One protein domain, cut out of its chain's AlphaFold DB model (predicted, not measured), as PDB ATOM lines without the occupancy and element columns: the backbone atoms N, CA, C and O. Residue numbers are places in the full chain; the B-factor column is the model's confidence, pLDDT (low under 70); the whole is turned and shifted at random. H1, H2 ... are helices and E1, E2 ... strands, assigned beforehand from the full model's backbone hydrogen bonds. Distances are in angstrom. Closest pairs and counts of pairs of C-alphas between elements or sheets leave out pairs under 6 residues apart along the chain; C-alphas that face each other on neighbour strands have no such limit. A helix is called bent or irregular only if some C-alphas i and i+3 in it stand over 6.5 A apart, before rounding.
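What this domain is: This is residues 7 to 70 of the 70 residues of an uncharacterized protein of Aspergillus ellipticus CBS 707.79 (UniProt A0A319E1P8). A small two-stranded hairpin, E1 and E2, sits beside a pair of helices, H1 and H2, that lie side by side and run opposite ways; of the two strands, E1 is the nearer to H1. The long loop of the hairpin, residues 33 to 44, reaches away from the strands toward the end of the domain where H1 begins and H2 ends. The printed part has 64 residues with two named helices and two named strands, in the order H1, E1, E2, H2; the sheet, in the order E1 - E2, is antiparallel, and the class is mostly helix. The whole is compact, with a radius of gyration of the C-alphas of 11.9 A, yet elongated in outline, spanning 37 by 22 by 19 A.

Where its parts are: E1 is residues 30 to 32, from C-alpha 30 at (6.709, 33.555, 31.075), and E2 is residues 45 to 47. H1, the longest helix, is residues 7 to 23, 24.5 A from first to last C-alpha, and begins with C-alpha 7 at (-6.019, 19.792, 22.882). H2 is residues 53 to 68, 22.3 A long in the same measure, and ends with C-alpha 68 at (-15.318, 19.924, 26.156). No helix is bent.

How they stand to each other: E1 and E2 form a hairpin, antiparallel with 160 degrees between their directions. C-alphas 31 and 46 face each other at 4.6 A. N 32 and O 45 are within hydrogen-bond range at 3.0 A, and so are N 47 and O 30 at 2.9 A. Farther along the hairpin's loop, residues 35 to 36 make a short antiparallel pairing with residues 41 to 42. The closest C-alphas of H1 and E1 are those of Ile 14 and Tyr 32, 6.7 A apart. H1 is apart from E2. H1 and H2 touch, with 10 pairs of C-alphas within 8 A; the closest are those of Leu 15 and Pro 53, 6.3 A apart. Their lines stand at a shallow tilt of 23 degrees, opposite ways. E1 and H2 are apart. In H1 and H2 every O i to N i+4 pair is within hydrogen-bond range.

The domain as a whole: The two C-alphas farthest apart are those of Ala 24 and Arg 70, 37.8 A. The printed part has no cut and ends at the chain's last residue, Arg 70. The link from E1 to E2, 12 residues, is long; the link from H1 to E1 is short, and that from E2 to H2 is tight. The mean pLDDT of the printed part is 71.7, and it is under 70 at residues 7 to 8, 33 to 43 and 63 to 70 of the model.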
ATOM      1  N   SER A   7      -6.429  19.511  21.501       55.09
ATOM      2  CA  SER A   7      -6.019  19.792  22.882       55.09
ATOM      3  C   SER A   7      -4.682  19.177  23.292       55.09
ATOM      4  O   SER A   7      -3.994  19.696  24.174       55.09
ATOM      5  N   ARG A   8      -4.311  18.055  22.668       59.06
ATOM      6  CA  ARG A   8      -3.072  17.341  22.979       59.06
ATOM      7  C   ARG A   8      -1.888  18.098  22.385       59.06
ATOM      8  O   ARG A   8      -0.964  18.428  23.113       59.06
ATOM      9  N   THR A   9      -2.003  18.503  21.120       70.94
ATOM     10  CA  THR A   9      -0.957  19.231  20.391       70.94
ATOM     11  C   THR A   9      -0.601  20.566  21.048       70.94
ATOM     12  O   THR A   9       0.574  20.839  21.254       70.94
ATOM     13  N   GLN A  10      -1.581  21.375  21.464       70.25
ATOM     14  CA  GLN A  10      -1.306  22.649  22.148       70.25
ATOM     15  C   GLN A  10      -0.684  22.464  23.533       70.25
ATOM     16  O   GLN A  10       0.247  23.178  23.893       70.25
ATOM     17  N   THR A  11      -1.173  21.487  24.304       74.31
ATOM     18  CA  THR A  11      -0.599  21.174  25.619       74.31
ATOM     19  C   THR A  11       0.857  20.735  25.476       74.31
ATOM     20  O   THR A  11       1.706  21.175  26.247       74.31
ATOM     21  N   ASP A  12       1.161  19.899  24.481       78.75
ATOM     22  CA  ASP A  12       2.525  19.459  24.189       78.75
ATOM     23  C   ASP A  12       3.428  20.623  23.728       78.75
ATOM     24  O   ASP A  12       4.575  20.688  24.168       78.75
ATOM     25  N   ILE A  13       2.912  21.587  22.949       78.12
ATOM     26  CA  ILE A  13       3.645  22.811  22.564       78.12
ATOM     27  C   ILE A  13       4.008  23.647  23.801       78.12
ATOM     28  O   ILE A  13       5.187  23.908  24.028       78.12
ATOM     29  N   ILE A  14       3.033  23.988  24.652       77.06
ATOM     30  CA  ILE A  14       3.269  24.802  25.863       77.06
ATOM     31  C   ILE A  14       4.268  24.107  26.803       77.06
ATOM     32  O   ILE A  14       5.116  24.749  27.421       77.06
ATOM     33  N   LEU A  15       4.189  22.777  26.924       79.75
ATOM     34  CA  LEU A  15       5.124  22.000  27.741       79.75
ATOM     35  C   LEU A  15       6.536  21.969  27.151       79.75
ATOM     36  O   LEU A  15       7.504  21.955  27.915       79.75
ATOM     37  N   ALA A  16       6.665  21.923  25.825       82.69
ATOM     38  CA  ALA A  16       7.954  21.976  25.150       82.69
ATOM     39  C   ALA A  16       8.619  23.346  25.341       82.69
ATOM     40  O   ALA A  16       9.784  23.390  25.740       82.69
ATOM     41  N   GLU A  17       7.869  24.435  25.155       80.75
ATOM     42  CA  GLU A  17       8.362  25.797  25.385       80.75
ATOM     43  C   GLU A  17       8.769  25.997  26.853       80.75
ATOM     44  O   GLU A  17       9.903  26.381  27.124       80.75
ATOM     45  N   LEU A  18       7.940  25.562  27.811       79.75
ATOM     46  CA  LEU A  18       8.287  25.626  29.235       79.75
ATOM     47  C   LEU A  18       9.561  24.856  29.585       79.75
ATOM     48  O   LEU A  18      10.346  25.308  30.418       79.75
ATOM     49  N   ARG A  19       9.786  23.684  28.988       82.75
ATOM     50  CA  ARG A  19      11.019  22.918  29.221       82.75
ATOM     51  C   ARG A  19      12.242  23.643  28.666       82.75
ATOM     52  O   ARG A  19      13.273  23.643  29.337       82.75
ATOM     53  N   ALA A  20      12.123  24.251  27.487       82.62
ATOM     54  CA  ALA A  20      13.190  25.038  26.880       82.62
ATOM     55  C   ALA A  20      13.512  26.284  27.721       82.62
ATOM     56  O   ALA A  20      14.672  26.497  28.073       82.62
ATOM     57  N   ASP A  21      12.493  27.030  28.148       80.75
ATOM     58  CA  ASP A  21      12.653  28.211  29.003       80.75
ATOM     59  C   ASP A  21      13.245  27.863  30.371       80.75
ATOM     60  O   ASP A  21      14.104  28.574  30.897       80.75
ATOM     61  N   ARG A  22      12.849  26.721  30.944       78.06
ATOM     62  CA  ARG A  22      13.409  26.231  32.208       78.06
ATOM     63  C   ARG A  22      14.874  25.823  32.065       78.06
ATOM     64  O   ARG A  22      15.671  26.129  32.950       78.06
ATOM     65  N   ALA A  23      15.244  25.179  30.956       81.81
ATOM     66  CA  ALA A  23      16.638  24.867  30.641       81.81
ATOM     67  C   ALA A  23      17.472  26.143  30.428       81.81
ATOM     68  O   ALA A  23      18.614  26.215  30.884       81.81
ATOM     69  N   ALA A  24      16.879  27.170  29.817       83.06
ATOM     70  CA  ALA A  24      17.483  28.482  29.619       83.06
ATOM     71  C   ALA A  24      17.482  29.372  30.881       83.06
ATOM     72  O   ALA A  24      18.052  30.462  30.852       83.06
ATOM     73  N   LYS A  25      16.870  28.926  31.992       79.00
ATOM     74  CA  LYS A  25      16.658  29.712  33.224       79.00
ATOM     75  C   LYS A  25      15.974  31.061  32.950       79.00
ATOM     76  O   LYS A  25      16.340  32.076  33.544       79.00
ATOM     77  N   ALA A  26      14.994  31.069  32.047       75.00
ATOM     78  CA  ALA A  26      14.269  32.274  31.671       75.00
ATOM     79  C   ALA A  26      13.609  32.938  32.901       75.00
ATOM     80  O   ALA A  26      13.061  32.245  33.768       75.00
ATOM     81  N   PRO A  27      13.649  34.278  33.006       74.12
ATOM     82  CA  PRO A  27      13.036  34.988  34.117       74.12
ATOM     83  C   PRO A  27      11.505  34.941  34.020       74.12
ATOM     84  O   PRO A  27      10.913  35.203  32.974       74.12
ATOM     85  N   PHE A  28      10.847  34.647  35.140       71.88
ATOM     86  CA  PHE A  28       9.389  34.709  35.251       71.88
ATOM     87  C   PHE A  28       8.903  36.166  35.363       71.88
ATOM     88  O   PHE A  28       9.594  36.991  35.965       71.88
ATOM     89  N   PRO A  29       7.696  36.501  34.859       72.69
ATOM     90  CA  PRO A  29       6.665  35.604  34.327       72.69
ATOM     91  C   PRO A  29       6.834  35.277  32.835       72.69
ATOM     92  O   PRO A  29       6.983  36.182  32.017       72.69
ATOM     93  N   ILE A  30       6.678  34.001  32.475       74.19
ATOM     94  CA  ILE A  30       6.709  33.555  31.075       74.19
ATOM     95  C   ILE A  30       5.295  33.622  30.490       74.19
ATOM     96  O   ILE A  30       4.307  33.317  31.172       74.19
ATOM     97  N   ARG A  31       5.185  34.073  29.238       74.56
ATOM     98  CA  ARG A  31       3.921  34.192  28.507       74.56
ATOM     99  C   ARG A  31       3.983  33.318  27.264       74.56
ATOM    100  O   ARG A  31       4.794  33.588  26.389       74.56
ATOM    101  N   TYR A  32       3.088  32.344  27.182       72.00
ATOM    102  CA  TYR A  32       2.904  31.534  25.982       72.00
ATOM    103  C   TYR A  32       1.667  32.028  25.234       72.00
ATOM    104  O   TYR A  32       0.645  32.326  25.868       72.00
ATOM    105  N   LEU A  33       1.771  32.126  23.907       61.59
ATOM    106  CA  LEU A  33       0.692  32.539  23.006       61.59
ATOM    107  C   LEU A  33       0.287  31.391  22.065       61.59
ATOM    108  O   LEU A  33       0.545  31.452  20.864       61.59
ATOM    109  N   PRO A  34      -0.315  30.312  22.576       68.06
ATOM    110  CA  PRO A  34      -0.940  29.325  21.717       68.06
ATOM    111  C   PRO A  34      -2.241  29.890  21.126       68.06
ATOM    112  O   PRO A  34      -3.118  30.393  21.837       68.06
ATOM    113  N   PHE A  35      -2.383  29.756  19.809       58.94
ATOM    114  CA  PHE A  35      -3.666  29.944  19.140       58.94
ATOM    115  C   PHE A  35      -4.616  28.830  19.572       58.94
ATOM    116  O   PHE A  35      -4.310  27.660  19.340       58.94
ATOM    117  N   ASP A  36      -5.752  29.175  20.181       65.25
ATOM    118  CA  ASP A  36      -6.761  28.209  20.604       65.25
ATOM    119  C   ASP A  36      -7.888  28.120  19.563       65.25
ATOM    120  O   ASP A  36      -8.719  29.025  19.448       65.25
ATOM    121  N   GLU A  37      -7.943  27.020  18.799       59.19
ATOM    122  CA  GLU A  37      -9.006  26.809  17.800       59.19
ATOM    123  C   GLU A  37     -10.406  26.717  18.419       59.19
ATOM    124  O   GLU A  37     -11.373  27.093  17.758       59.19
ATOM    125  N   LYS A  38     -10.551  26.259  19.673       58.22
ATOM    126  CA  LYS A  38     -11.864  26.136  20.326       58.22
ATOM    127  C   LYS A  38     -12.476  27.513  20.565       58.22
ATOM    128  O   LYS A  38     -13.676  27.694  20.381       58.22
ATOM    129  N   PHE A  39     -11.658  28.483  20.959       62.41
ATOM    130  CA  PHE A  39     -12.103  29.864  21.148       62.41
ATOM    131  C   PHE A  39     -11.857  30.754  19.926       62.41
ATOM    132  O   PHE A  39     -12.247  31.924  19.943       62.41
ATOM    133  N   ARG A  40     -11.224  30.198  18.883       66.44
ATOM    134  CA  ARG A  40     -10.840  30.857  17.630       66.44
ATOM    135  C   ARG A  40     -10.088  32.172  17.866       66.44
ATOM    136  O   ARG A  40     -10.287  33.145  17.143       66.44
ATOM    137  N   LYS A  41      -9.275  32.201  18.922       65.69
ATOM    138  CA  LYS A  41      -8.551  33.384  19.394       65.69
ATOM    139  C   LYS A  41      -7.230  32.979  20.026       65.69
ATOM    140  O   LYS A  41      -7.112  31.892  20.591       65.69
ATOM    141  N   ASP A  42      -6.270  33.888  19.990       65.31
ATOM    142  CA  ASP A  42      -5.033  33.738  20.743       65.31
ATOM    143  C   ASP A  42      -5.331  33.790  22.244       65.31
ATOM    144  O   ASP A  42      -5.956  34.734  22.746       65.31
ATOM    145  N   ILE A  43      -4.919  32.749  22.970       68.56
ATOM    146  CA  ILE A  43      -5.053  32.691  24.424       68.56
ATOM    147  C   ILE A  43      -3.683  32.907  25.040       68.56
ATOM    148  O   ILE A  43      -2.720  32.210  24.740       68.56
ATOM    149  N   PHE A  44      -3.608  33.871  25.952       70.38
ATOM    150  CA  PHE A  44      -2.390  34.160  26.694       70.38
ATOM    151  C   PHE A  44      -2.330  33.293  27.951       70.38
ATOM    152  O   PHE A  44      -3.073  33.522  28.909       70.38
ATOM    153  N   TYR A  45      -1.396  32.345  27.989       71.62
ATOM    154  CA  TYR A  45      -1.059  31.634  29.219       71.62
ATOM    155  C   TYR A  45       0.082  32.364  29.915       71.62
ATOM    156  O   TYR A  45       1.237  32.303  29.498       71.62
ATOM    157  N   ARG A  46      -0.241  33.070  31.000       78.31
ATOM    158  CA  ARG A  46       0.759  33.694  31.869       78.31
ATOM    159  C   ARG A  46       1.126  32.724  32.983       78.31
ATOM    160  O   ARG A  46       0.306  32.468  33.862       78.31
ATOM    161  N   ILE A  47       2.365  32.243  32.982       77.00
ATOM    162  CA  ILE A  47       2.917  31.424  34.062       77.00
ATOM    163  C   ILE A  47       3.726  32.345  34.989       77.00
ATOM    164  O   ILE A  47       4.800  32.811  34.607       77.00
ATOM    165  N   PRO A  48       3.215  32.675  36.191       75.38
ATOM    166  CA  PRO A  48       3.826  33.691  37.047       75.38
ATOM    167  C   PRO A  48       5.047  33.199  37.830       75.38
ATOM    168  O   PRO A  48       5.796  34.018  38.349       75.38
ATOM    169  N   ARG A  49       5.227  31.884  37.955       77.25
ATOM    170  CA  ARG A  49       6.266  31.247  38.770       77.25
ATOM    171  C   ARG A  49       6.648  29.898  38.182       77.25
ATOM    172  O   ARG A  49       5.833  29.319  37.462       77.25
ATOM    173  N   ASP A  50       7.822  29.386  38.549       77.88
ATOM    174  CA  ASP A  50       8.219  28.033  38.157       77.88
ATOM    175  C   ASP A  50       7.149  27.031  38.593       77.88
ATOM    176  O   ASP A  50       6.680  27.028  39.736       77.88
ATOM    177  N   VAL A  51       6.721  26.214  37.640       77.44
ATOM    178  CA  VAL A  51       5.702  25.194  37.831       77.44
ATOM    179  C   VAL A  51       6.236  23.903  37.253       77.44
ATOM    180  O   VAL A  51       6.802  23.872  36.160       77.44
ATOM    181  N   ASN A  52       6.052  22.812  37.990       80.69
ATOM    182  CA  ASN A  52       6.431  21.506  37.487       80.69
ATOM    183  C   ASN A  52       5.621  21.205  36.200       80.69
ATOM    184  O   ASN A  52       4.387  21.286  36.244       80.69
ATOM    185  N   PRO A  53       6.276  20.847  35.075       79.00
ATOM    186  CA  PRO A  53       5.605  20.523  33.818       79.00
ATOM    187  C   PRO A  53       4.477  19.493  33.966       79.00
ATOM    188  O   PRO A  53       3.436  19.625  33.326       79.00
ATOM    189  N   ASP A  54       4.625  18.498  34.845       80.81
ATOM    190  CA  ASP A  54       3.586  17.486  35.078       80.81
ATOM    191  C   ASP A  54       2.330  18.059  35.751       80.81
ATOM    192  O   ASP A  54       1.204  17.660  35.436       80.81
ATOM    193  N   ILE A  55       2.507  19.040  36.642       80.50
ATOM    194  CA  ILE A  55       1.398  19.758  37.282       80.50
ATOM    195  C   ILE A  55       0.683  20.626  36.245       80.50
ATOM    196  O   ILE A  55      -0.547  20.594  36.162       80.50
ATOM    197  N   LEU A  56       1.443  21.341  35.407       78.62
ATOM    198  CA  LEU A  56       0.879  22.153  34.330       78.62
ATOM    199  C   LEU A  56       0.091  21.294  33.334       78.62
ATOM    200  O   LEU A  56      -1.033  21.639  32.976       78.62
ATOM    201  N   ARG A  57       0.626  20.131  32.951       80.88
ATOM    202  CA  ARG A  57      -0.049  19.179  32.061       80.88
ATOM    203  C   ARG A  57      -1.387  18.710  32.626       80.88
ATOM    204  O   ARG A  57      -2.358  18.586  31.879       80.88
ATOM    205  N   ARG A  58      -1.462  18.418  33.930       79.25
ATOM    206  CA  ARG A  58      -2.729  18.044  34.580       79.25
ATOM    207  C   ARG A  58      -3.729  19.197  34.567       79.25
ATOM    208  O   ARG A  58      -4.883  18.962  34.220       79.25
ATOM    209  N   ALA A  59      -3.291  20.413  34.889       76.56
ATOM    210  CA  ALA A  59      -4.147  21.598  34.887       76.56
ATOM    211  C   ALA A  59      -4.703  21.909  33.486       76.56
ATOM    212  O   ALA A  59      -5.905  22.117  33.338       76.56
ATOM    213  N   LEU A  60      -3.859  21.850  32.450       75.12
ATOM    214  CA  LEU A  60      -4.274  22.043  31.055       75.12
ATOM    215  C   LEU A  60      -5.254  20.956  30.596       75.12
ATOM    216  O   LEU A  60      -6.287  21.263  30.009       75.12
ATOM    217  N   ASN A  61      -4.997  19.687  30.931       73.88
ATOM    218  CA  ASN A  61      -5.923  18.596  30.608       73.88
ATOM    219  C   ASN A  61      -7.279  18.728  31.321       73.88
ATOM    220  O   ASN A  61      -8.302  18.368  30.739       73.88
ATOM    221  N   LEU A  62      -7.302  19.210  32.567       72.00
ATOM    222  CA  LEU A  62      -8.545  19.491  33.291       72.00
ATOM    223  C   LEU A  62      -9.321  20.627  32.621       72.00
ATOM    224  O   LEU A  62     -10.495  20.446  32.315       72.00
ATOM    225  N   TYR A  63      -8.646  21.729  32.287       69.50
ATOM    226  CA  TYR A  63      -9.251  22.863  31.589       69.50
ATOM    227  C   TYR A  63      -9.875  22.458  30.246       69.50
ATOM    228  O   TYR A  63     -11.016  22.805  29.948       69.50
ATOM    229  N   VAL A  64      -9.154  21.656  29.457       65.12
ATOM    230  CA  VAL A  64      -9.650  21.096  28.193       65.12
ATOM    231  C   VAL A  64     -10.889  20.228  28.418       65.12
ATOM    232  O   VAL A  64     -11.846  20.329  27.650       65.12
ATOM    233  N   LYS A  65     -10.883  19.368  29.447       62.91
ATOM    234  CA  LYS A  65     -12.030  18.505  29.771       62.91
ATOM    235  C   LYS A  65     -13.259  19.320  30.160       62.91
ATOM    236  O   LYS A  65     -14.329  19.048  29.633       62.91
ATOM    237  N   GLU A  66     -13.112  20.316  31.031       60.31
ATOM    238  CA  GLU A  66     -14.220  21.197  31.431       60.31
ATOM    239  C   GLU A  66     -14.763  21.998  30.247       60.31
ATOM    240  O   GLU A  66     -15.971  22.141  30.079       60.31
ATOM    241  N   CYS A  67     -13.871  22.448  29.367       54.72
ATOM    242  CA  CYS A  67     -14.244  23.088  28.121       54.72
ATOM    243  C   CYS A  67     -15.030  22.149  27.198       54.72
ATOM    244  O   CYS A  67     -15.979  22.596  26.569       54.72
ATOM    245  N   ALA A  68     -14.659  20.874  27.062       50.66
ATOM    246  CA  ALA A  68     -15.318  19.924  26.156       50.66
ATOM    247  C   ALA A  68     -16.746  19.517  26.575       50.66
ATOM    248  O   ALA A  68     -17.456  18.923  25.769       50.66
ATOM    249  N   ILE A  69     -17.151  19.814  27.814       49.91
ATOM    250  CA  ILE A  69     -18.465  19.462  28.384       49.91
ATOM    251  C   ILE A  69     -19.478  20.626  28.256       49.91
ATOM    252  O   ILE A  69     -20.661  20.448  28.537       49.91
ATOM    253  N   ARG A  70     -19.039  21.801  27.790       43.22
ATOM    254  CA  ARG A  70     -19.874  22.975  27.490       43.22
ATOM    255  C   ARG A  70     -19.966  23.217  25.991       43.22
ATOM    256  O   ARG A  70     -21.069  23.610  25.564       43.22
TER     257      ARG A  70